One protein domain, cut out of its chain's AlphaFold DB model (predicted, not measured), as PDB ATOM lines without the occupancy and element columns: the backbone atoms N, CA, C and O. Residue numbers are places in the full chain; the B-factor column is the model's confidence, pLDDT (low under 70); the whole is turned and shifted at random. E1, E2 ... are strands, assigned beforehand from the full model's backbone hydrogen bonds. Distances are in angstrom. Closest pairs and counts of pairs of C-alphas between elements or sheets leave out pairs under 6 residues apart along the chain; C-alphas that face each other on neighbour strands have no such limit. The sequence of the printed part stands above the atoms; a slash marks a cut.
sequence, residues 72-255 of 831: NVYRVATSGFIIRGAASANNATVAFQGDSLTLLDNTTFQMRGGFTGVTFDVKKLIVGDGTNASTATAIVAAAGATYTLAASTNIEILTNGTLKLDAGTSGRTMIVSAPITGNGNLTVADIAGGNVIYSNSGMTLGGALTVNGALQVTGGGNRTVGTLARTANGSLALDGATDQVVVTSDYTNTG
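Overview. This is residues 72 to 255 of the 831 residues of an uncharacterized protein of Candidatus Thiodictyon syntrophicum (UniProt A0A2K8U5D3). The printed part is wound in stacked turns, a solenoid of parallel strands with three walls, and the turns stack along the longest axis from E1 and E2 at one end to E18 at the other. One wall holds E7, E10, E13, E15 and E17, another E8 and E11 with the first parts of E14, E16 and E18, and the third E4, E6, E9 and E12 with the last parts of those three. The 184 printed residues hold no named helix and eighteen named strands, E1 to E18; seventeen of them form one branched, twisted, parallel sheet, and the class is all strand. The whole is compact, with a radius of gyration of the C-alphas of 15.2 A and spans of 42 by 32 by 30 A.

Arrangement. E1, residues 73 to 76, pairs with no named strand; its closest C-alphas to E3, residues 94 to 104, are those of Arg 75 and Gln 97, 5.2 A apart. The edge strand E2, residues 81 to 84, lies on one side of E3, with N 102 and O 81 at 2.8 A, within hydrogen-bond range. E5, residues 117 to 127, lies on the other side of E3, with N 126 and O 101 at 2.8 A. E3 lies on one side of E5, and on the other side lie E7, residues 146 to 149, with N 148 and O 118 at 3.0 A, and E8, residues 154 to 157, with N 156 and O 125 at 2.8 A. E7 is the parallel neighbour of E10, residues 173 to 176, with N 175 and O 147 at 2.7 A. E11, residues 180 to 182, and E12, residues 185 to 188, lie on one side of E14, residues 203 to 211, with N 204 and O 180 at 2.8 A and N 210 and O 186 at 2.8 A. On the other side of E14 is E16, residues 221 to 230, with N 205 and O 224 at 2.8 A. E18, residues 243 to 253, is an edge strand beside E16, with N 246 and O 223 at 2.7 A.

Along the chain. E1 begins at C-alpha 73, (248.384, 256.367, 232.027). E3 is 19.9 A long and bends by 111 degrees at residue 99; E5, 21.8 A, bends by 101 degrees at residue 123. E4 is residues 108 to 110, E6 137 to 140, E9 162 to 166, E13 195 to 198, E15 214 to 217 and E17 235 to 238. E16 is 20.4 A long, and E18, 18.5 A, ends at C-alpha 253, (207.377, 255.864, 235.377).

Size, cuts and confidence. The C-alphas farthest apart, of Ala 77 and Gly 255, are 46.5 A apart. The printed part has no cut and no long link. Mean pLDDT of the printed part is 74.7; 72 residues are under 70, among them 72 to 100.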
ATOM      1  N   ASN A  72     249.421 261.131 232.703       46.78
ATOM      2  CA  ASN A  72     249.747 259.795 233.236       46.78
ATOM      3  C   ASN A  72     248.735 258.678 232.900       46.78
ATOM      4  O   ASN A  72     247.607 258.711 233.370       46.78
ATOM      5  N   VAL A  73     249.168 257.611 232.212       46.91
ATOM      6  CA  VAL A  73     248.384 256.367 232.027       46.91
ATOM      7  C   VAL A  73     248.624 255.396 233.196       46.91
ATOM      8  O   VAL A  73     249.772 255.031 233.459       46.91
ATOM      9  N   TYR A  74     247.552 254.931 233.855       50.31
ATOM     10  CA  TYR A  74     247.592 253.996 234.992       50.31
ATOM     11  C   TYR A  74     247.322 252.549 234.552       50.31
ATOM     12  O   TYR A  74     246.187 252.078 234.520       50.31
ATOM     13  N   ARG A  75     248.371 251.794 234.220       48.22
ATOM     14  CA  ARG A  75     248.202 250.393 233.801       48.22
ATOM     15  C   ARG A  75     248.048 249.471 235.009       48.22
ATOM     16  O   ARG A  75     248.919 249.443 235.877       48.22
ATOM     17  N   VAL A  76     246.989 248.668 235.016       50.22
ATOM     18  CA  VAL A  76     246.784 247.594 235.992       50.22
ATOM     19  C   VAL A  76     247.303 246.306 235.359       50.22
ATOM     20  O   VAL A  76     246.612 245.637 234.592       50.22
ATOM     21  N   ALA A  77     248.566 245.974 235.608       43.06
ATOM     22  CA  ALA A  77     249.124 244.732 235.093       43.06
ATOM     23  C   ALA A  77     248.765 243.590 236.054       43.06
ATOM     24  O   ALA A  77     249.185 243.607 237.209       43.06
ATOM     25  N   THR A  78     248.054 242.585 235.527       46.34
ATOM     26  CA  THR A  78     247.580 241.325 236.147       46.34
ATOM     27  C   THR A  78     246.185 241.347 236.796       46.34
ATOM     28  O   THR A  78     245.688 242.369 237.258       46.34
ATOM     29  N   SER A  79     245.518 240.193 236.708       47.94
ATOM     30  CA  SER A  79     244.118 239.907 237.047       47.94
ATOM     31  C   SER A  79     243.721 240.261 238.488       47.94
ATOM     32  O   SER A  79     244.380 239.808 239.422       47.94
ATOM     33  N   GLY A  80     242.586 240.951 238.669       55.97
ATOM     34  CA  GLY A  80     241.876 241.011 239.958       55.97
ATOM     35  C   GLY A  80     242.076 242.267 240.812       55.97
ATOM     36  O   GLY A  80     242.036 242.163 242.035       55.97
ATOM     37  N   PHE A  81     242.283 243.448 240.221       60.28
ATOM     38  CA  PHE A  81     242.416 244.686 241.003       60.28
ATOM     39  C   PHE A  81     241.084 245.072 241.658       60.28
ATOM     40  O   PHE A  81     240.086 245.276 240.966       60.28
ATOM     41  N   ILE A  82     241.073 245.169 242.990       61.00
ATOM     42  CA  ILE A  82     239.888 245.501 243.791       61.00
ATOM     43  C   ILE A  82     240.033 246.919 244.338       61.00
ATOM     44  O   ILE A  82     240.997 247.211 245.045       61.00
ATOM     45  N   ILE A  83     239.045 247.776 244.083       61.81
ATOM     46  CA  ILE A  83     238.912 249.066 244.772       61.81
ATOM     47  C   ILE A  83     237.919 248.885 245.927       61.81
ATOM     48  O   ILE A  83     236.888 248.231 245.763       61.81
ATOM     49  N   ARG A  84     238.238 249.460 247.093       55.84
ATOM     50  CA  ARG A  84     237.345 249.616 248.254       55.84
ATOM     51  C   ARG A  84     237.363 251.086 248.691       55.84
ATOM     52  O   ARG A  84     238.441 251.668 248.793       55.84
ATOM     53  N   GLY A  85     236.199 251.687 248.947       52.75
ATOM     54  CA  GLY A  85     236.078 253.091 249.379       52.75
ATOM     55  C   GLY A  85     236.121 254.148 248.259       52.75
ATOM     56  O   GLY A  85     235.976 253.845 247.077       52.75
ATOM     57  N   ALA A  86     236.255 255.427 248.626       51.88
ATOM     58  CA  ALA A  86     236.253 256.528 247.661       51.88
ATOM     59  C   ALA A  86     237.635 256.715 247.017       51.88
ATOM     60  O   ALA A  86     238.623 256.940 247.713       51.88
ATOM     61  N   ALA A  87     237.694 256.682 245.688       49.75
ATOM     62  CA  ALA A  87     238.891 257.021 244.924       49.75
ATOM     63  C   ALA A  87     238.634 258.319 244.149       49.75
ATOM     64  O   ALA A  87     237.630 258.437 243.441       49.75
ATOM     65  N   SER A  88     239.523 259.303 244.310       49.47
ATOM     66  CA  SER A  88     239.437 260.595 243.629       49.47
ATOM     67  C   SER A  88     240.758 260.946 242.964       49.47
ATOM     68  O   SER A  88     241.817 260.851 243.581       49.47
ATOM     69  N   ALA A  89     240.687 261.352 241.700       50.91
ATOM     70  CA  ALA A  89     241.816 261.864 240.933       50.91
ATOM     71  C   ALA A  89     241.554 263.330 240.558       50.91
ATOM     72  O   ALA A  89     240.398 263.729 240.380       50.91
ATOM     73  N   ASN A  90     242.629 264.108 240.382       47.47
ATOM     74  CA  ASN A  90     242.604 265.499 239.914       47.47
ATOM     75  C   ASN A  90     243.650 265.684 238.782       47.47
ATOM     76  O   ASN A  90     244.780 265.221 238.941       47.47
ATOM     77  N   ASN A  91     243.268 266.325 237.663       49.09
ATOM     78  CA  ASN A  91     244.130 266.849 236.579       49.09
ATOM     79  C   ASN A  91     245.006 265.887 235.705       49.09
ATOM     80  O   ASN A  91     246.152 266.219 235.401       49.09
ATOM     81  N   ALA A  92     244.494 264.751 235.187       54.62
ATOM     82  CA  ALA A  92     245.170 263.966 234.112       54.62
ATOM     83  C   ALA A  92     244.267 262.916 233.411       54.62
ATOM     84  O   ALA A  92     243.377 262.369 234.041       54.62
ATOM     85  N   THR A  93     244.517 262.527 232.151       55.09
ATOM     86  CA  THR A  93     243.850 261.359 231.520       55.09
ATOM     87  C   THR A  93     244.098 260.081 232.329       55.09
ATOM     88  O   THR A  93     245.237 259.650 232.411       55.09
ATOM     89  N   VAL A  94     243.067 259.445 232.895       54.97
ATOM     90  CA  VAL A  94     243.194 258.161 233.617       54.97
ATOM     91  C   VAL A  94     242.672 257.041 232.723       54.97
ATOM     92  O   VAL A  94     241.515 257.077 232.308       54.97
ATOM     93  N   ALA A  95     243.506 256.043 232.429       58.50
ATOM     94  CA  ALA A  95     243.078 254.844 231.717       58.50
ATOM     95  C   ALA A  95     243.418 253.591 232.517       58.50
ATOM     96  O   ALA A  95     244.591 253.384 232.799       58.50
ATOM     97  N   PHE A  96     242.415 252.771 232.842       64.62
ATOM     98  CA  PHE A  96     242.599 251.454 233.462       64.62
ATOM     99  C   PHE A  96     242.658 250.395 232.358       64.62
ATOM    100  O   PHE A  96     241.693 250.245 231.614       64.62
ATOM    101  N   GLN A  97     243.774 249.672 232.250       62.75
ATOM    102  CA  GLN A  97     243.975 248.592 231.270       62.75
ATOM    103  C   GLN A  97     244.384 247.307 231.989       62.75
ATOM    104  O   GLN A  97     245.276 247.390 232.831       62.75
ATOM    105  N   GLY A  98     243.778 246.156 231.665       66.94
ATOM    106  CA  GLY A  98     244.073 244.864 232.315       66.94
ATOM    107  C   GLY A  98     242.993 243.782 232.129       66.94
ATOM    108  O   GLY A  98     242.040 243.972 231.380       66.94
ATOM    109  N   ASP A  99     243.126 242.630 232.801       69.50
ATOM    110  CA  ASP A  99     242.161 241.516 232.677       69.50
ATOM    111  C   ASP A  99     240.860 241.759 233.461       69.50
ATOM    112  O   ASP A  99     239.775 241.581 232.910       69.50
ATOM    113  N   SER A 100     240.929 242.180 234.730       69.88
ATOM    114  CA  SER A 100     239.715 242.468 235.505       69.88
ATOM    115  C   SER A 100     239.887 243.547 236.580       69.88
ATOM    116  O   SER A 100     240.880 243.544 237.309       69.88
ATOM    117  N   LEU A 101     238.882 244.419 236.705       73.19
ATOM    118  CA  LEU A 101     238.698 245.423 237.761       73.19
ATOM    119  C   LEU A 101     237.436 245.067 238.552       73.19
ATOM    120  O   LEU A 101     236.407 244.771 237.953       73.19
ATOM    121  N   THR A 102     237.483 245.096 239.878       70.19
ATOM    122  CA  THR A 102     236.341 244.766 240.739       70.19
ATOM    123  C   THR A 102     236.083 245.912 241.718       70.19
ATOM    124  O   THR A 102     236.995 246.395 242.386       70.19
ATOM    125  N   LEU A 103     234.837 246.367 241.788       70.94
ATOM    126  CA  LEU A 103     234.379 247.459 242.641       70.94
ATOM    127  C   LEU A 103     233.501 246.873 243.760       70.94
ATOM    128  O   LEU A 103     232.424 246.353 243.465       70.94
ATOM    129  N   LEU A 104     233.970 246.907 245.015       64.56
ATOM    130  CA  LEU A 104     233.273 246.371 246.202       64.56
ATOM    131  C   LEU A 104     232.981 247.473 247.232       64.56
ATOM    132  O   LEU A 104     233.573 248.545 247.185       64.56
ATOM    133  N   ASP A 105     232.122 247.185 248.212       58.53
ATOM    134  CA  ASP A 105     232.018 247.948 249.467       58.53
ATOM    135  C   ASP A 105     231.772 249.462 249.294       58.53
ATOM    136  O   ASP A 105     232.497 250.295 249.843       58.53
ATOM    137  N   ASN A 106     230.732 249.846 248.544       56.97
ATOM    138  CA  ASN A 106     230.318 251.251 248.376       56.97
ATOM    139  C   ASN A 106     231.397 252.154 247.743       56.97
ATOM    140  O   ASN A 106     231.516 253.339 248.074       56.97
ATOM    141  N   THR A 107     232.199 251.616 246.822       56.31
ATOM    142  CA  THR A 107     233.196 252.401 246.087       56.31
ATOM    143  C   THR A 107     232.567 253.524 245.280       56.31
ATOM    144  O   THR A 107     231.900 253.293 244.278       56.31
ATOM    145  N   THR A 108     232.835 254.768 245.658       55.41
ATOM    146  CA  THR A 108     232.557 255.911 244.789       55.41
ATOM    147  C   THR A 108     233.847 256.298 244.081       55.41
ATOM    148  O   THR A 108     234.769 256.837 244.695       55.41
ATOM    149  N   PHE A 109     233.910 256.048 242.778       59.25
ATOM    150  CA  PHE A 109     234.931 256.622 241.917       59.25
ATOM    151  C   PHE A 109     234.476 258.029 241.506       59.25
ATOM    152  O   PHE A 109     233.651 258.205 240.607       59.25
ATOM    153  N   GLN A 110     234.957 259.037 242.236       55.41
ATOM    154  CA  GLN A 110     234.522 260.431 242.129       55.41
ATOM    155  C   GLN A 110     235.671 261.302 241.616       55.41
ATOM    156  O   GLN A 110     236.661 261.512 242.317       55.41
ATOM    157  N   MET A 111     235.551 261.860 240.415       54.78
ATOM    158  CA  MET A 111     236.619 262.674 239.822       54.78
ATOM    159  C   MET A 111     236.341 264.172 240.028       54.78
ATOM    160  O   MET A 111     235.199 264.616 239.912       54.78
ATOM    161  N   ARG A 112     237.366 264.979 240.347       50.69
ATOM    162  CA  ARG A 112     237.215 266.423 240.632       50.69
ATOM    163  C   ARG A 112     238.185 267.260 239.777       50.69
ATOM    164  O   ARG A 112     239.384 267.149 239.972       50.69
ATOM    165  N   GLY A 113     237.646 268.110 238.885       50.28
ATOM    166  CA  GLY A 113     238.348 269.178 238.132       50.28
ATOM    167  C   GLY A 113     239.240 268.776 236.932       50.28
ATOM    168  O   GLY A 113     240.075 267.897 237.061       50.28
ATOM    169  N   GLY A 114     239.094 269.463 235.782       51.56
ATOM    170  CA  GLY A 114     240.160 269.664 234.770       51.56
ATOM    171  C   GLY A 114     240.598 268.490 233.873       51.56
ATOM    172  O   GLY A 114     241.751 268.452 233.447       51.56
ATOM    173  N   PHE A 115     239.717 267.539 233.552       53.03
ATOM    174  CA  PHE A 115     240.057 266.350 232.750       53.03
ATOM    175  C   PHE A 115     239.717 266.498 231.256       53.03
ATOM    176  O   PHE A 115     238.763 267.184 230.903       53.03
ATOM    177  N   THR A 116     240.446 265.791 230.381       51.84
ATOM    178  CA  THR A 116     240.147 265.675 228.935       51.84
ATOM    179  C   THR A 116     239.499 264.339 228.544       51.84
ATOM    180  O   THR A 116     238.752 264.302 227.571       51.84
ATOM    181  N   GLY A 117     239.716 263.255 229.306       58.47
ATOM    182  CA  GLY A 117     239.075 261.952 229.075       58.47
ATOM    183  C   GLY A 117     239.481 260.872 230.083       58.47
ATOM    184  O   GLY A 117     240.573 260.930 230.654       58.47
ATOM    185  N   VAL A 118     238.595 259.901 230.315       58.41
ATOM    186  CA  VAL A 118     238.809 258.739 231.201       58.41
ATOM    187  C   VAL A 118     238.316 257.492 230.487       58.41
ATOM    188  O   VAL A 118     237.173 257.467 230.023       58.41
ATOM    189  N   THR A 119     239.173 256.475 230.400       62.44
ATOM    190  CA  THR A 119     238.875 255.240 229.666       62.44
ATOM    191  C   THR A 119     239.058 254.021 230.556       62.44
ATOM    192  O   THR A 119     240.144 253.759 231.069       62.44
ATOM    193  N   PHE A 120     237.997 253.239 230.714       67.06
ATOM    194  CA  PHE A 120     238.103 251.886 231.250       67.06
ATOM    195  C   PHE A 120     238.211 250.932 230.058       67.06
ATOM    196  O   PHE A 120     237.292 250.867 229.243       67.06
ATOM    197  N   ASP A 121     239.356 250.263 229.937       65.25
ATOM    198  CA  ASP A 121     239.685 249.288 228.891       65.25
ATOM    199  C   ASP A 121     240.240 248.012 229.550       65.25
ATOM    200  O   ASP A 121     241.393 247.612 229.381       65.25
ATOM    201  N   VAL A 122     239.419 247.421 230.416       68.00
ATOM    202  CA  VAL A 122     239.711 246.163 231.119       68.00
ATOM    203  C   VAL A 122     238.870 245.057 230.499       68.00
ATOM    204  O   VAL A 122     237.731 245.322 230.157       68.00
ATOM    205  N   LYS A 123     239.331 243.804 230.395       74.88
ATOM    206  CA  LYS A 123     238.480 242.744 229.796       74.88
ATOM    207  C   LYS A 123     237.181 242.517 230.582       74.88
ATOM    208  O   LYS A 123     236.165 242.144 229.994       74.88
ATOM    209  N   LYS A 124     237.204 242.735 231.904       78.69
ATOM    210  CA  LYS A 124     236.049 242.563 232.793       78.69
ATOM    211  C   LYS A 124     236.004 243.613 233.914       78.69
ATOM    212  O   LYS A 124     236.941 243.717 234.698       78.69
ATOM    213  N   LEU A 125     234.911 244.361 234.034       80.50
ATOM    214  CA  LEU A 125     234.603 245.228 235.175       80.50
ATOM    215  C   LEU A 125     233.492 244.579 236.003       80.50
ATOM    216  O   LEU A 125     232.382 244.417 235.521       80.50
ATOM    217  N   ILE A 126     233.775 244.218 237.246       78.38
ATOM    218  CA  ILE A 126     232.834 243.542 238.137       78.38
ATOM    219  C   ILE A 126     232.353 244.531 239.202       78.38
ATOM    220  O   ILE A 126     233.169 245.128 239.901       78.38
ATOM    221  N   VAL A 127     231.043 244.686 239.360       78.81
ATOM    222  CA  VAL A 127     230.413 245.486 240.420       78.81
ATOM    223  C   VAL A 127     229.828 244.522 241.452       78.81
ATOM    224  O   VAL A 127     228.853 243.825 241.170       78.81
ATOM    225  N   GLY A 128     230.483 244.439 242.613       67.19
ATOM    226  CA  GLY A 128     230.211 243.476 243.684       67.19
ATOM    227  C   GLY A 128     228.999 243.805 244.559       67.19
ATOM    228  O   GLY A 128     228.330 244.821 244.376       67.19
ATOM    229  N   ASP A 129     228.728 242.925 245.521       62.56
ATOM    230  CA  ASP A 129     227.636 243.001 246.489       62.56
ATOM    231  C   ASP A 129     227.879 244.076 247.562       62.56
ATOM    232  O   ASP A 129     228.729 243.948 248.436       62.56
ATOM    233  N   GLY A 130     227.102 245.160 247.529       51.69
ATOM    234  CA  GLY A 130     227.021 246.083 248.661       51.69
ATOM    235  C   GLY A 130     226.047 245.536 249.706       51.69
ATOM    236  O   GLY A 130     224.940 245.134 249.363       51.69
ATOM    237  N   THR A 131     226.401 245.551 250.993       40.75
ATOM    238  CA  THR A 131     225.515 245.090 252.085       40.75
ATOM    239  C   THR A 131     224.318 246.016 252.366       40.75
ATOM    240  O   THR A 131     223.535 245.728 253.268       40.75
ATOM    241  N   ASN A 132     224.146 247.120 251.624       39.53
ATOM    242  CA  ASN A 132     223.045 248.074 251.801       39.53
ATOM    243  C   ASN A 132     222.590 248.709 250.475       39.53
ATOM    244  O   ASN A 132     223.382 249.282 249.733       39.53
ATOM    245  N   ALA A 133     221.278 248.682 250.225       36.00
ATOM    246  CA  ALA A 133     220.640 249.172 248.998       36.00
ATOM    247  C   ALA A 133     220.644 250.711 248.823       36.00
ATOM    248  O   ALA A 133     220.201 251.212 247.794       36.00
ATOM    249  N   SER A 134     221.141 251.482 249.799       34.69
ATOM    250  CA  SER A 134     221.098 252.954 249.792       34.69
ATOM    251  C   SER A 134     222.393 253.644 249.325       34.69
ATOM    252  O   SER A 134     222.460 254.871 249.349       34.69
ATOM    253  N   THR A 135     223.431 252.902 248.918       41.06
ATOM    254  CA  THR A 135     224.777 253.454 248.648       41.06
ATOM    255  C   THR A 135     225.444 252.789 247.435       41.06
ATOM    256  O   THR A 135     226.193 251.830 247.563       41.06
ATOM    257  N   ALA A 136     225.156 253.283 246.230       44.44
ATOM    258  CA  ALA A 136     225.643 252.701 244.974       44.44
ATOM    259  C   ALA A 136     227.152 252.902 244.723       44.44
ATOM    260  O   ALA A 136     227.706 253.956 245.047       44.44
ATOM    261  N   THR A 137     227.782 251.940 244.037       52.47
ATOM    262  CA  THR A 137     229.111 252.111 243.437       52.47
ATOM    263  C   THR A 137     228.993 253.105 242.291       52.47
ATOM    264  O   THR A 137     228.379 252.798 241.272       52.47
ATOM    265  N   ALA A 138     229.525 254.316 242.452       54.03
ATOM    266  CA  ALA A 138     229.311 255.399 241.500       54.03
ATOM    267  C   ALA A 138     230.548 255.657 240.639       54.03
ATOM    268  O   ALA A 138     231.633 255.867 241.176       54.03
ATOM    269  N   ILE A 139     230.370 255.703 239.320       63.16
ATOM    270  CA  ILE A 139     231.300 256.364 238.401       63.16
ATOM    271  C   ILE A 139     230.738 257.769 238.186       63.16
ATOM    272  O   ILE A 139     229.725 257.938 237.505       63.16
ATOM    273  N   VAL A 140     231.360 258.764 238.824       57.19
ATOM    274  CA  VAL A 140     230.918 260.166 238.783       57.19
ATOM    275  C   VAL A 140     231.879 260.996 237.941       57.19
ATOM    276  O   VAL A 140     233.067 261.117 238.265       57.19
ATOM    277  N   ALA A 141     231.350 261.599 236.878       52.94
ATOM    278  CA  ALA A 141     232.075 262.477 235.971       52.94
ATOM    279  C   ALA A 141     232.424 263.847 236.599       52.94
ATOM    280  O   ALA A 141     231.584 264.523 237.190       52.94
ATOM    281  N   ALA A 142     233.666 264.300 236.404       51.19
ATOM    282  CA  ALA A 142     234.176 265.631 236.758       51.19
ATOM    283  C   ALA A 142     233.940 266.721 235.689       51.19
ATOM    284  O   ALA A 142     233.511 266.475 234.560       51.19
ATOM    285  N   ALA A 143     234.327 267.957 236.028       47.53
ATOM    286  CA  ALA A 143     234.351 269.135 235.157       47.53
ATOM    287  C   ALA A 143     235.138 268.951 233.820       47.53
ATOM    288  O   ALA A 143     236.313 268.611 233.876       47.53
ATOM    289  N   GLY A 144     234.529 269.220 232.649       52.00
ATOM    290  CA  GLY A 144     235.143 269.369 231.317       52.00
ATOM    291  C   GLY A 144     235.270 268.154 230.374       52.00
ATOM    292  O   GLY A 144     235.633 268.380 229.226       52.00
ATOM    293  N   ALA A 145     234.988 266.908 230.784       54.69
ATOM    294  CA  ALA A 145     235.436 265.712 230.035       54.69
ATOM    295  C   ALA A 145     234.323 264.833 229.420       54.69
ATOM    296  O   ALA A 145     233.223 264.752 229.968       54.69
ATOM    297  N   THR A 146     234.663 264.112 228.337       61.47
ATOM    298  CA  THR A 146     233.915 262.932 227.847       61.47
ATOM    299  C   THR A 146     234.458 261.676 228.528       61.47
ATOM    300  O   THR A 146     235.670 261.459 228.563       61.47
ATOM    301  N   TYR A 147     233.572 260.846 229.074       67.88
ATOM    302  CA  TYR A 147     233.930 259.583 229.731       67.88
ATOM    303  C   TYR A 147     233.609 258.434 228.789       67.88
ATOM    304  O   TYR A 147     232.530 258.438 228.211       67.88
ATOM    305  N   THR A 148     234.506 257.463 228.619       69.31
ATOM    306  CA  THR A 148     234.252 256.322 227.727       69.31
ATOM    307  C   THR A 148     234.518 255.009 228.451       69.31
ATOM    308  O   THR A 148     235.661 254.690 228.776       69.31
ATOM    309  N   LEU A 149     233.470 254.218 228.680       76.38
ATOM    310  CA  LEU A 149     233.619 252.798 229.004       76.38
ATOM    311  C   LEU A 149     233.656 252.039 227.675       76.38
ATOM    312  O   LEU A 149     232.655 252.003 226.956       76.38
ATOM    313  N   ALA A 150     234.831 251.526 227.310       73.75
ATOM    314  CA  ALA A 150     235.092 251.015 225.969       73.75
ATOM    315  C   ALA A 150     234.380 249.679 225.702       73.75
ATOM    316  O   ALA A 150     234.177 248.878 226.611       73.75
ATOM    317  N   ALA A 151     234.060 249.405 224.433       74.12
ATOM    318  CA  ALA A 151     233.400 248.163 224.010       74.12
ATOM    319  C   ALA A 151     234.206 246.884 224.290       74.12
ATOM    320  O   ALA A 151     233.638 245.799 224.362       74.12
ATOM    321  N   SER A 152     235.518 247.011 224.477       73.00
ATOM    322  CA  SER A 152     236.424 245.948 224.919       73.00
ATOM    323  C   SER A 152     236.203 245.514 226.375       73.00
ATOM    324  O   SER A 152     236.729 244.476 226.778       73.00
ATOM    325  N   THR A 153     235.439 246.282 227.163       78.88
ATOM    326  CA  THR A 153     235.157 245.993 228.572       78.88
ATOM    327  C   THR A 153     233.820 245.298 228.761       78.88
ATOM    328  O   THR A 153     232.795 245.848 228.387       78.88
ATOM    329  N   ASN A 154     233.801 244.140 229.426       84.12
ATOM    330  CA  ASN A 154     232.557 243.507 229.871       84.12
ATOM    331  C   ASN A 154     232.211 243.940 231.295       84.12
ATOM    332  O   ASN A 154     232.946 243.606 232.225       84.12
ATOM    333  N   ILE A 155     231.100 244.647 231.486       88.00
ATOM    334  CA  ILE A 155     230.623 245.036 232.815       88.00
ATOM    335  C   ILE A 155     229.695 243.937 233.342       88.00
ATOM    336  O   ILE A 155     228.720 243.580 232.686       88.00
ATOM    337  N   GLU A 156     229.979 243.410 234.527       88.06
ATOM    338  CA  GLU A 156     229.136 242.450 235.241       88.06
ATOM    339  C   GLU A 156     228.701 243.049 236.582       88.06
ATOM    340  O   GLU A 156     229.540 243.354 237.428       88.06
ATOM    341  N   ILE A 157     227.396 243.210 236.794       87.50
ATOM    342  CA  ILE A 157     226.812 243.688 238.050       87.50
ATOM    343  C   ILE A 157     226.198 242.498 238.790       87.50
ATOM    344  O   ILE A 157     225.208 241.913 238.344       87.50
ATOM    345  N   LEU A 158     226.773 242.125 239.933       85.81
ATOM    346  CA  LEU A 158     226.284 241.004 240.740       85.81
ATOM    347  C   LEU A 158     224.914 241.322 241.357       85.81
ATOM    348  O   LEU A 158     224.540 242.481 241.462       85.81
ATOM    349  N   THR A 159     224.176 240.303 241.808       82.12
ATOM    350  CA  THR A 159     222.773 240.389 242.280       82.12
ATOM    351  C   THR A 159     222.473 241.523 243.274       82.12
ATOM    352  O   THR A 159     221.404 242.115 243.207       82.12
ATOM    353  N   ASN A 160     223.411 241.862 244.163       76.75
ATOM    354  CA  ASN A 160     223.257 242.946 245.149       76.75
ATOM    355  C   ASN A 160     224.088 244.199 244.812       76.75
ATOM    356  O   ASN A 160     224.189 245.126 245.615       76.75
ATOM    357  N   GLY A 161     224.738 244.216 243.652       78.75
ATOM    358  CA  GLY A 161     225.510 245.353 243.178       78.75
ATOM    359  C   GLY A 161     224.605 246.419 242.577       78.75
ATOM    360  O   GLY A 161     223.632 246.110 241.894       78.75
ATOM    361  N   THR A 162     224.953 247.686 242.795       82.44
ATOM    362  CA  THR A 162     224.353 248.814 242.075       82.44
ATOM    363  C   THR A 162     225.461 249.632 241.433       82.44
ATOM    364  O   THR A 162     226.279 250.221 242.144       82.44
ATOM    365  N   LEU A 163     225.477 249.699 240.103       84.81
ATOM    366  CA  LEU A 163     226.320 250.630 239.359       84.81
ATOM    367  C   LEU A 163     225.562 251.942 239.174       84.81
ATOM    368  O   LEU A 163     224.523 251.977 238.521       84.81
ATOM    369  N   LYS A 164     226.086 253.035 239.718       83.56
ATOM    370  CA  LYS A 164     225.571 254.383 239.490       83.56
ATOM    371  C   LYS A 164     226.414 255.088 238.432       83.56
ATOM    372  O   LYS A 164     227.623 255.242 238.586       83.56
ATOM    373  N   LEU A 165     225.751 255.526 237.374       85.19
ATOM    374  CA  LEU A 165     226.290 256.306 236.274       85.19
ATOM    375  C   LEU A 165     225.849 257.759 236.434       85.19
ATOM    376  O   LEU A 165     224.655 258.042 236.507       85.19
ATOM    377  N   ASP A 166     226.806 258.678 236.497       81.25
ATOM    378  CA  ASP A 166     226.533 260.091 236.727       81.25
ATOM    379  C   ASP A 166     227.419 260.970 235.838       81.25
ATOM    380  O   ASP A 166     228.641 261.011 235.995       81.25
ATOM    381  N   ALA A 167     226.790 261.661 234.887       76.06
ATOM    382  CA  ALA A 167     227.464 262.544 233.938       76.06
ATOM    383  C   ALA A 167     227.723 263.963 234.491       76.06
ATOM    384  O   ALA A 167     228.356 264.768 233.805       76.06
ATOM    385  N   GLY A 168     227.293 264.286 235.719       72.19
ATOM    386  CA  GLY A 168     227.520 265.584 236.360       72.19
ATOM    387  C   GLY A 168     226.589 266.705 235.864       72.19
ATOM    388  O   GLY A 168     225.393 266.497 235.674       72.19
ATOM    389  N   THR A 169     227.122 267.926 235.701       71.94
ATOM    390  CA  THR A 169     226.356 269.135 235.309       71.94
ATOM    391  C   THR A 169     225.977 269.212 233.818       71.94
ATOM    392  O   THR A 169     226.572 268.527 232.990       71.94
ATOM    393  N   SER A 170     225.057 270.108 233.448       71.50
ATOM    394  CA  SER A 170     224.552 270.305 232.081       71.50
ATOM    395  C   SER A 170     225.652 270.499 231.034       71.50
ATOM    396  O   SER A 170     226.643 271.188 231.282       71.50
ATOM    397  N   GLY A 171     225.460 269.897 229.853       68.94
ATOM    398  CA  GLY A 171     226.390 269.955 228.713       68.94
ATOM    399  C   GLY A 171     227.472 268.865 228.695       68.94
ATOM    400  O   GLY A 171     228.364 268.897 227.850       68.94
ATOM    401  N   ARG A 172     227.418 267.902 229.621       75.81
ATOM    402  CA  ARG A 172     228.392 266.806 229.750       75.81
ATOM    403  C   ARG A 172     227.869 265.503 229.182       75.81
ATOM    404  O   ARG A 172     226.671 265.254 229.249       75.81
ATOM    405  N   THR A 173     228.791 264.660 228.714       77.62
ATOM    406  CA  THR A 173     228.467 263.346 228.155       77.62
ATOM    407  C   THR A 173     229.348 262.248 228.748       77.62
ATOM    408  O   THR A 173     230.578 262.331 228.708       77.62
ATOM    409  N   MET A 174     228.724 261.185 229.252       83.88
ATOM    410  CA  MET A 174     229.385 259.906 229.520       83.88
ATOM    411  C   MET A 174     228.929 258.882 228.488       83.88
ATOM    412  O   MET A 174     227.749 258.582 228.411       83.88
ATOM    413  N   ILE A 175     229.861 258.327 227.727       85.75
ATOM    414  CA  ILE A 175     229.627 257.296 226.722       85.75
ATOM    415  C   ILE A 175     229.955 255.930 227.324       85.75
ATOM    416  O   ILE A 175     231.055 255.676 227.814       85.75
ATOM    417  N   VAL A 176     228.999 255.021 227.256       88.56
ATOM    418  CA  VAL A 176     229.120 253.640 227.694       88.56
ATOM    419  C   VAL A 176     228.907 252.751 226.479       88.56
ATOM    420  O   VAL A 176     227.788 252.560 226.008       88.56
ATOM    421  N   SER A 177     230.009 252.228 225.952       87.50
ATOM    422  CA  SER A 177     230.027 251.317 224.803       87.50
ATOM    423  C   SER A 177     230.325 249.873 225.206       87.50
ATOM    424  O   SER A 177     230.327 248.998 224.346       87.50
ATOM    425  N   ALA A 178     230.570 249.620 226.491       86.81
ATOM    426  CA  ALA A 178     230.721 248.301 227.094       86.81
ATOM    427  C   ALA A 178     229.371 247.559 227.198       86.81
ATOM    428  O   ALA A 178     228.390 248.196 227.592       86.81
ATOM    429  N   PRO A 179     229.286 246.241 226.921       90.19
ATOM    430  CA  PRO A 179     228.132 245.444 227.335       90.19
ATOM    431  C   PRO A 179     228.014 245.405 228.867       90.19
ATOM    432  O   PRO A 179     229.019 245.355 229.583       90.19
ATOM    433  N   ILE A 180     226.775 245.411 229.365       92.00
ATOM    434  CA  ILE A 180     226.441 245.387 230.794       92.00
ATOM    435  C   ILE A 180     225.583 244.157 231.079       92.00
ATOM    436  O   ILE A 180     224.467 244.042 230.588       92.00
ATOM    437  N   THR A 181     226.068 243.254 231.918       92.06
ATOM    438  CA  THR A 181     225.400 241.987 232.240       92.06
ATOM    439  C   THR A 181     225.271 241.788 233.748       92.06
ATOM    440  O   THR A 181     225.933 242.476 234.522       92.06
ATOM    441  N   GLY A 182     224.432 240.848 234.179       90.31
ATOM    442  CA  GLY A 182     224.351 240.396 235.572       90.31
ATOM    443  C   GLY A 182     222.965 240.584 236.185       90.31
ATOM    444  O   GLY A 182     222.005 240.854 235.479       90.31
ATOM    445  N   ASN A 183     222.837 240.410 237.499       88.44
ATOM    446  CA  ASN A 183     221.546 240.435 238.205       88.44
ATOM    447  C   ASN A 183     221.351 241.671 239.094       88.44
ATOM    448  O   ASN A 183     220.320 241.784 239.748       88.44
ATOM    449  N   GLY A 184     222.336 242.567 239.153       86.94
ATOM    450  CA  GLY A 184     222.261 243.787 239.954       86.94
ATOM    451  C   GLY A 184     221.574 244.956 239.256       86.94
ATOM    452  O   GLY A 184     220.985 244.823 238.183       86.94
ATOM    453  N   ASN A 185     221.679 246.127 239.878       89.81
ATOM    454  CA  ASN A 185     221.000 247.347 239.462       89.81
ATOM    455  C   ASN A 185     221.943 248.309 238.727       89.81
ATOM    456  O   ASN A 185     223.117 248.460 239.064       89.81
ATOM    457  N   LEU A 186     221.390 249.041 237.768       91.62
ATOM    458  CA  LEU A 186     222.019 250.168 237.096       91.62
ATOM    459  C   LEU A 186     221.208 251.427 237.398       91.62
ATOM    460  O   LEU A 186     219.997 251.456 237.208       91.62
ATOM    461  N   THR A 187     221.847 252.487 237.870       90.38
ATOM    462  CA  THR A 187     221.190 253.767 238.154       90.38
ATOM    463  C   THR A 187     221.864 254.882 237.377       90.38
ATOM    464  O   THR A 187     223.025 255.183 237.622       90.38
ATOM    465  N   VAL A 188     221.137 255.547 236.486       90.69
ATOM    466  CA  VAL A 188     221.565 256.810 235.877       90.69
ATOM    467  C   VAL A 188     221.081 257.947 236.765       90.69
ATOM    468  O   VAL A 188     219.880 258.113 236.959       90.69
ATOM    469  N   ALA A 189     222.001 258.700 237.352       82.94
ATOM    470  CA  ALA A 189     221.694 259.717 238.347       82.94
ATOM    471  C   ALA A 189     221.516 261.113 237.742       82.94
ATOM    472  O   ALA A 189     222.200 261.465 236.786       82.94
ATOM    473  N   ASP A 190     220.645 261.918 238.351       71.19
ATOM    474  CA  ASP A 190     220.570 263.358 238.113       71.19
ATOM    475  C   ASP A 190     221.282 264.100 239.238       71.19
ATOM    476  O   ASP A 190     220.841 264.055 240.388       71.19
ATOM    477  N   ILE A 191     222.408 264.740 238.923       64.88
ATOM    478  CA  ILE A 191     223.083 265.645 239.861       64.88
ATOM    479  C   ILE A 191     223.122 267.089 239.348       64.88
ATOM    480  O   ILE A 191     223.268 267.988 240.173       64.88
ATOM    481  N   ALA A 192     222.944 267.344 238.043       69.88
ATOM    482  CA  ALA A 192     222.789 268.694 237.478       69.88
ATOM    483  C   ALA A 192     222.617 268.692 235.936       69.88
ATOM    484  O   ALA A 192     223.145 269.592 235.291       69.88
ATOM    485  N   GLY A 193     221.936 267.713 235.321       70.25
ATOM    486  CA  GLY A 193     221.593 267.763 233.881       70.25
ATOM    487  C   GLY A 193     222.625 267.255 232.851       70.25
ATOM    488  O   GLY A 193     222.500 267.571 231.666       70.25
ATOM    489  N   GLY A 194     223.652 266.492 233.246       79.19
ATOM    490  CA  GLY A 194     224.527 265.765 232.307       79.19
ATOM    491  C   GLY A 194     223.828 264.583 231.607       79.19
ATOM    492  O   GLY A 194     222.841 264.057 232.118       79.19
ATOM    493  N   ASN A 195     224.354 264.143 230.457       86.00
ATOM    494  CA  ASN A 195     223.793 263.063 229.633       86.00
ATOM    495  C   ASN A 195     224.659 261.789 229.663       86.00
ATOM    496  O   ASN A 195     225.879 261.844 229.485       86.00
ATOM    497  N   VAL A 196     224.038 260.628 229.850       90.44
ATOM    498  CA  VAL A 196     224.682 259.315 229.712       90.44
ATOM    499  C   VAL A 196     224.243 258.692 228.394       90.44
ATOM    500  O   VAL A 196     223.058 258.497 228.188       90.44
ATOM    501  N   ILE A 197     225.179 258.334 227.519       91.88
ATOM    502  CA  ILE A 197     224.921 257.659 226.245       91.88
ATOM    503  C   ILE A 197     225.327 256.196 226.371       91.88
ATOM    504  O   ILE A 197     226.504 255.896 226.546       91.88
ATOM    505  N   TYR A 198     224.380 255.279 226.237       93.62
ATOM    506  CA  TYR A 198     224.625 253.847 226.139       93.62
ATOM    507  C   TYR A 198     224.516 253.396 224.679       93.62
ATOM    508  O   TYR A 198     223.428 253.386 224.105       93.62
ATOM    509  N   SER A 199     225.644 253.029 224.067       90.12
ATOM    510  CA  SER A 199     225.731 252.744 222.627       90.12
ATOM    511  C   SER A 199     225.890 251.261 222.264       90.12
ATOM    512  O   SER A 199     226.098 250.934 221.098       90.12
ATOM    513  N   ASN A 200     225.813 250.351 223.242       89.75
ATOM    514  CA  ASN A 200     225.984 248.905 223.040       89.75
ATOM    515  C   ASN A 200     224.646 248.159 223.164       89.75
ATOM    516  O   ASN A 200     223.822 248.527 223.992       89.75
ATOM    517  N   SER A 201     224.403 247.110 222.383       86.62
ATOM    518  CA  SER A 201     223.173 246.307 222.481       86.62
ATOM    519  C   SER A 201     223.192 245.281 223.620       86.62
ATOM    520  O   SER A 201     222.142 244.887 224.109       86.62
ATOM    521  N   GLY A 202     224.368 244.879 224.105       88.88
ATOM    522  CA  GLY A 202     224.577 243.805 225.079       88.88
ATOM    523  C   GLY A 202     224.252 244.163 226.530       88.88
ATOM    524  O   GLY A 202     225.052 243.865 227.415       88.88
ATOM    525  N   MET A 203     223.118 244.824 226.792       93.88
ATOM    526  CA  MET A 203     222.610 244.979 228.160       93.88
ATOM    527  C   MET A 203     221.710 243.793 228.519       93.88
ATOM    528  O   MET A 203     220.710 243.543 227.846       93.88
ATOM    529  N   THR A 204     222.035 243.066 229.581       94.88
ATOM    530  CA  THR A 204     221.199 241.995 230.140       94.88
ATOM    531  C   THR A 204     221.288 242.030 231.660       94.88
ATOM    532  O   THR A 204     222.201 241.456 232.252       94.88
ATOM    533  N   LEU A 205     220.352 242.741 232.282       93.75
ATOM    534  CA  LEU A 205     220.281 242.960 233.722       93.75
ATOM    535  C   LEU A 205     219.068 242.241 234.316       93.75
ATOM    536  O   LEU A 205     217.941 242.547 233.953       93.75
ATOM    537  N   GLY A 206     219.270 241.330 235.264       90.62
ATOM    538  CA  GLY A 206     218.182 240.753 236.061       90.62
ATOM    539  C   GLY A 206     217.583 241.741 237.075       90.62
ATOM    540  O   GLY A 206     216.440 241.573 237.488       90.62
ATOM    541  N   GLY A 207     218.335 242.782 237.455       90.94
ATOM    542  CA  GLY A 207     217.907 243.827 238.387       90.94
ATOM    543  C   GLY A 207     217.312 245.062 237.700       90.94
ATOM    544  O   GLY A 207     216.861 245.018 236.553       90.94
ATOM    545  N   ALA A 208     217.264 246.182 238.421       92.69
ATOM    546  CA  ALA A 208     216.608 247.404 237.967       92.69
ATOM    547  C   ALA A 208     217.534 248.322 237.154       92.69
ATOM    548  O   ALA A 208     218.636 248.641 237.594       92.69
ATOM    549  N   LEU A 209     217.042 248.848 236.031       95.69
ATOM    550  CA  LEU A 209     217.543 250.067 235.401       95.69
ATOM    551  C   LEU A 209     216.721 251.257 235.910       95.69
ATOM    552  O   LEU A 209     215.553 251.414 235.566       95.69
ATOM    553  N   THR A 210     217.334 252.103 236.732       94.31
ATOM    554  CA  THR A 210     216.720 253.328 237.254       94.31
ATOM    555  C   THR A 210     217.257 254.543 236.509       94.31
ATOM    556  O   THR A 210     218.446 254.843 236.585       94.31
ATOM    557  N   VAL A 211     216.387 255.267 235.816       94.62
ATOM    558  CA  VAL A 211     216.706 256.499 235.092       94.62
ATOM    559  C   VAL A 211     216.207 257.679 235.918       94.62
ATOM    560  O   VAL A 211     215.024 258.020 235.897       94.62
ATOM    561  N   ASN A 212     217.116 258.261 236.695       90.69
ATOM    562  CA  ASN A 212     216.874 259.458 237.492       90.69
ATOM    563  C   ASN A 212     217.391 260.737 236.812       90.69
ATOM    564  O   ASN A 212     216.865 261.795 237.114       90.69
ATOM    565  N   GLY A 213     218.371 260.627 235.899       88.12
ATOM    566  CA  GLY A 213     218.866 261.706 235.024       88.12
ATOM    567  C   GLY A 213     218.649 261.429 233.534       88.12
ATOM    568  O   GLY A 213     217.765 260.652 233.178       88.12
ATOM    569  N   ALA A 214     219.433 262.059 232.651       90.94
ATOM    570  CA  ALA A 214     219.313 261.858 231.205       90.94
ATOM    571  C   ALA A 214     220.100 260.618 230.740       90.94
ATOM    572  O   ALA A 214     221.323 260.552 230.889       90.94
ATOM    573  N   LEU A 215     219.386 259.645 230.171       94.25
ATOM    574  CA  LEU A 215     219.938 258.468 229.507       94.25
ATOM    575  C   LEU A 215     219.536 258.483 228.032       94.25
ATOM    576  O   LEU A 215     218.357 258.513 227.702       94.25
ATOM    577  N   GLN A 216     220.515 258.391 227.150       94.06
ATOM    578  CA  GLN A 216     220.357 258.205 225.720       94.06
ATOM    579  C   GLN A 216     220.816 256.794 225.354       94.06
ATOM    580  O   GLN A 216     221.910 256.377 225.719       94.06
ATOM    581  N   VAL A 217     219.985 256.048 224.640       94.75
ATOM    582  CA  VAL A 217     220.279 254.705 224.140       94.75
ATOM    583  C   VAL A 217     220.359 254.775 222.621       94.75
ATOM    584  O   VAL A 217     219.466 255.318 221.973       94.75
ATOM    585  N   THR A 218     221.443 254.235 222.069       91.31
ATOM    586  CA  THR A 218     221.731 254.271 220.632       91.31
ATOM    587  C   THR A 218     222.466 253.006 220.179       91.31
ATOM    588  O   THR A 218     222.926 252.219 221.002       91.31
ATOM    589  N   GLY A 219     222.634 252.805 218.873       85.31
ATOM    590  CA  GLY A 219     223.406 251.687 218.310       85.31
ATOM    591  C   GLY A 219     222.587 250.445 217.942       85.31
ATOM    592  O   GLY A 219     223.155 249.497 217.405       85.31
ATOM    593  N   GLY A 220     221.270 250.466 218.161       86.25
ATOM    594  CA  GLY A 220     220.330 249.407 217.797       86.25
ATOM    595  C   GLY A 220     220.411 248.162 218.684       86.25
ATOM    596  O   GLY A 220     221.416 247.896 219.340       86.25
ATOM    597  N   GLY A 221     219.339 247.372 218.696       89.44
ATOM    598  CA  GLY A 221     219.240 246.100 219.413       89.44
ATOM    599  C   GLY A 221     218.592 246.190 220.800       89.44
ATOM    600  O   GLY A 221     218.384 247.269 221.365       89.44
ATOM    601  N   ASN A 222     218.280 245.018 221.353       91.94
ATOM    602  CA  ASN A 222     217.483 244.878 222.569       91.94
ATOM    603  C   ASN A 222     218.353 244.925 223.825       91.94
ATOM    604  O   ASN A 222     219.275 244.130 223.975       91.94
ATOM    605  N   ARG A 223     217.990 245.790 224.772       94.44
ATOM    606  CA  ARG A 223     218.531 245.821 226.134       94.44
ATOM    607  C   ARG A 223     217.536 245.170 227.071       94.44
ATOM    608  O   ARG A 223     216.440 245.690 227.230       94.44
ATOM    609  N   THR A 224     217.903 244.062 227.699       96.19
ATOM    610  CA  THR A 224     217.004 243.360 228.621       96.19
ATOM    611  C   THR A 224     217.276 243.794 230.054       96.19
ATOM    612  O   THR A 224     218.424 243.762 230.495       96.19
ATOM    613  N   VAL A 225     216.233 244.193 230.781       96.75
ATOM    614  CA  VAL A 225     216.300 244.600 232.191       96.75
ATOM    615  C   VAL A 225     215.204 243.912 233.013       96.75
ATOM    616  O   VAL A 225     214.141 243.566 232.492       96.75
ATOM    617  N   GLY A 226     215.439 243.725 234.310       95.12
ATOM    618  CA  GLY A 226     214.458 243.224 235.269       95.12
ATOM    619  C   GLY A 226     213.324 244.221 235.428       95.12
ATOM    620  O   GLY A 226     212.211 244.030 234.941       95.12
ATOM    621  N   THR A 227     213.641 245.333 236.081       94.62
ATOM    622  CA  THR A 227     212.718 246.456 236.270       94.62
ATOM    623  C   THR A 227     213.245 247.688 235.549       94.62
ATOM    624  O   THR A 227     214.425 248.004 235.664       94.62
ATOM    625  N   LEU A 228     212.387 248.416 234.842       95.88
ATOM    626  CA  LEU A 228     212.694 249.763 234.372       95.88
ATOM    627  C   LEU A 228     211.969 250.767 235.268       95.88
ATOM    628  O   LEU A 228     210.755 250.692 235.444       95.88
ATOM    629  N   ALA A 229     212.698 251.715 235.838       94.25
ATOM    630  CA  ALA A 229     212.119 252.758 236.669       94.25
ATOM    631  C   ALA A 229     212.591 254.127 236.198       94.25
ATOM    632  O   ALA A 229     213.781 254.422 236.271       94.25
ATOM    633  N   ARG A 230     211.670 254.982 235.747       93.25
ATOM    634  CA  ARG A 230     211.979 256.394 235.513       93.25
ATOM    635  C   ARG A 230     211.356 257.276 236.581       93.25
ATOM    636  O   ARG A 230     210.162 257.177 236.865       93.25
ATOM    637  N   THR A 231     212.172 258.146 237.160       88.94
ATOM    638  CA  THR A 231     211.722 259.146 238.130       88.94
ATOM    639  C   THR A 231     211.249 260.422 237.422       88.94
ATOM    640  O   THR A 231     211.320 260.537 236.196       88.94
ATOM    641  N   ALA A 232     210.778 261.406 238.195       85.31
ATOM    642  CA  ALA A 232     210.246 262.658 237.659       85.31
ATOM    643  C   ALA A 232     211.321 263.508 236.965       85.31
ATOM    644  O   ALA A 232     211.007 264.248 236.039       85.31
ATOM    645  N   ASN A 233     212.580 263.356 237.385       83.38
ATOM    646  CA  ASN A 233     213.719 264.098 236.848       83.38
ATOM    647  C   ASN A 233     214.424 263.349 235.703       83.38
ATOM    648  O   ASN A 233     215.264 263.920 235.008       83.38
ATOM    649  N   GLY A 234     214.090 262.071 235.496       89.19
ATOM    650  CA  GLY A 234     214.705 261.245 234.467       89.19
ATOM    651  C   GLY A 234     214.169 261.543 233.069       89.19
ATOM    652  O   GLY A 234     212.970 261.755 232.884       89.19
ATOM    653  N   SER A 235     215.046 261.461 232.069       91.62
ATOM    654  CA  SER A 235     214.695 261.482 230.644       91.62
ATOM    655  C   SER A 235     215.364 260.304 229.945       91.62
ATOM    656  O   SER A 235     216.540 260.036 230.188       91.62
ATOM    657  N   LEU A 236     214.615 259.588 229.105       95.00
ATOM    658  CA  LEU A 236     215.121 258.441 228.348       95.00
ATOM    659  C   LEU A 236     214.948 258.681 226.847       95.00
ATOM    660  O   LEU A 236     213.830 258.653 226.340       95.00
ATOM    661  N   ALA A 237     216.045 258.885 226.129       95.06
ATOM    662  CA  ALA A 237     216.048 258.972 224.675       95.06
ATOM    663  C   ALA A 237     216.385 257.602 224.071       95.06
ATOM    664  O   ALA A 237     217.408 257.011 224.411       95.06
ATOM    665  N   LEU A 238     215.520 257.086 223.198       95.38
ATOM    666  CA  LEU A 238     215.720 255.855 222.428       95.38
ATOM    667  C   LEU A 238     215.829 256.240 220.949       95.38
ATOM    668  O   LEU A 238     214.823 256.300 220.238       95.38
ATOM    669  N   ASP A 239     217.027 256.603 220.499       91.75
ATOM    670  CA  ASP A 239     217.182 257.406 219.280       91.75
ATOM    671  C   ASP A 239     216.780 256.660 218.001       91.75
ATOM    672  O   ASP A 239     216.091 257.221 217.142       91.75
ATOM    673  N   GLY A 240     217.174 255.391 217.869       89.50
ATOM    674  CA  GLY A 240     216.870 254.552 216.715       89.50
ATOM    675  C   GLY A 240     215.641 253.665 216.912       89.50
ATOM    676  O   GLY A 240     215.350 253.200 218.008       89.50
ATOM    677  N   ALA A 241     214.951 253.340 215.815       89.12
ATOM    678  CA  ALA A 241     213.746 252.499 215.835       89.12
ATOM    679  C   ALA A 241     213.999 251.074 216.369       89.12
ATOM    680  O   ALA A 241     213.081 250.387 216.813       89.12
ATOM    681  N   THR A 242     215.254 250.623 216.333       89.94
ATOM    682  CA  THR A 242     215.695 249.325 216.851       89.94
ATOM    683  C   THR A 242     216.291 249.415 218.256       89.94
ATOM    684  O   THR A 242     216.694 248.388 218.794       89.94
ATOM    685  N   ASP A 243     216.351 250.603 218.869       93.25
ATOM    686  CA  ASP A 243     216.780 250.774 220.256       93.25
ATOM    687  C   ASP A 243     215.629 250.405 221.193       93.25
ATOM    688  O   ASP A 243     214.770 251.223 221.530       93.25
ATOM    689  N   GLN A 244     215.597 249.130 221.581       93.12
ATOM    690  CA  GLN A 244     214.543 248.583 222.426       93.12
ATOM    691  C   GLN A 244     215.044 248.314 223.841       93.12
ATOM    692  O   GLN A 244     216.140 247.783 224.036       93.12
ATOM    693  N   VAL A 245     214.210 248.619 224.833       95.69
ATOM    694  CA  VAL A 245     214.379 248.145 226.211       95.69
ATOM    695  C   VAL A 245     213.318 247.085 226.482       95.69
ATOM    696  O   VAL A 245     212.129 247.389 226.518       95.69
ATOM    697  N   VAL A 246     213.754 245.841 226.660       96.00
ATOM    698  CA  VAL A 246     212.912 244.694 227.006       96.00
ATOM    699  C   VAL A 246     212.864 244.565 228.522       96.00
ATOM    700  O   VAL A 246     213.890 244.369 229.172       96.00
ATOM    701  N   VAL A 247     211.674 244.661 229.098       96.44
ATOM    702  CA  VAL A 247     211.461 244.596 230.547       96.44
ATOM    703  C   VAL A 247     210.894 243.236 230.921       96.44
ATOM    704  O   VAL A 247     209.926 242.778 230.321       96.44
ATOM    705  N   THR A 248     211.476 242.589 231.927       94.94
ATOM    706  CA  THR A 248     211.105 241.220 232.324       94.94
ATOM    707  C   THR A 248     210.284 241.143 233.610       94.94
ATOM    708  O   THR A 248     209.734 240.089 233.882       94.94
ATOM    709  N   SER A 249     210.139 242.226 234.383       92.94
ATOM    710  CA  SER A 249     209.359 242.234 235.634       92.94
ATOM    711  C   SER A 249     208.402 243.424 235.753       92.94
ATOM    712  O   SER A 249     207.189 243.240 235.825       92.94
ATOM    713  N   ASP A 250     208.904 244.659 235.809       92.56
ATOM    714  CA  ASP A 250     208.035 245.829 236.000       92.56
ATOM    715  C   ASP A 250     208.587 247.084 235.310       92.56
ATOM    716  O   ASP A 250     209.796 247.301 235.275       92.56
ATOM    717  N   TYR A 251     207.703 247.922 234.766       93.50
ATOM    718  CA  TYR A 251     208.063 249.220 234.192       93.50
ATOM    719  C   TYR A 251     207.269 250.349 234.851       93.50
ATOM    720  O   TYR A 251     206.095 250.576 234.537       93.50
ATOM    721  N   THR A 252     207.913 251.057 235.781       91.56
ATOM    722  CA  THR A 252     207.360 252.221 236.489       91.56
ATOM    723  C   THR A 252     207.875 253.524 235.889       91.56
ATOM    724  O   THR A 252     209.067 253.658 235.605       91.56
ATOM    725  N   ASN A 253     207.007 254.520 235.785       90.69
ATOM    726  CA  ASN A 253     207.377 255.864 235.377       90.69
ATOM    727  C   ASN A 253     206.491 256.862 236.124       90.69
ATOM    728  O   ASN A 253     205.272 256.864 235.967       90.69
ATOM    729  N   THR A 254     207.099 257.723 236.937       88.00
ATOM    730  CA  THR A 254     206.348 258.717 237.720       88.00
ATOM    731  C   THR A 254     205.711 259.805 236.853       88.00
ATOM    732  O   THR A 254     204.871 260.553 237.338       88.00
ATOM    733  N   GLY A 255     206.115 259.919 235.586       86.56
ATOM    734  CA  GLY A 255     205.565 260.862 234.618       86.56
ATOM    735  C   GLY A 255     204.422 260.312 233.768       86.56
ATOM    736  O   GLY A 255     203.977 261.037 232.890       86.56
TER     737      GLY A 255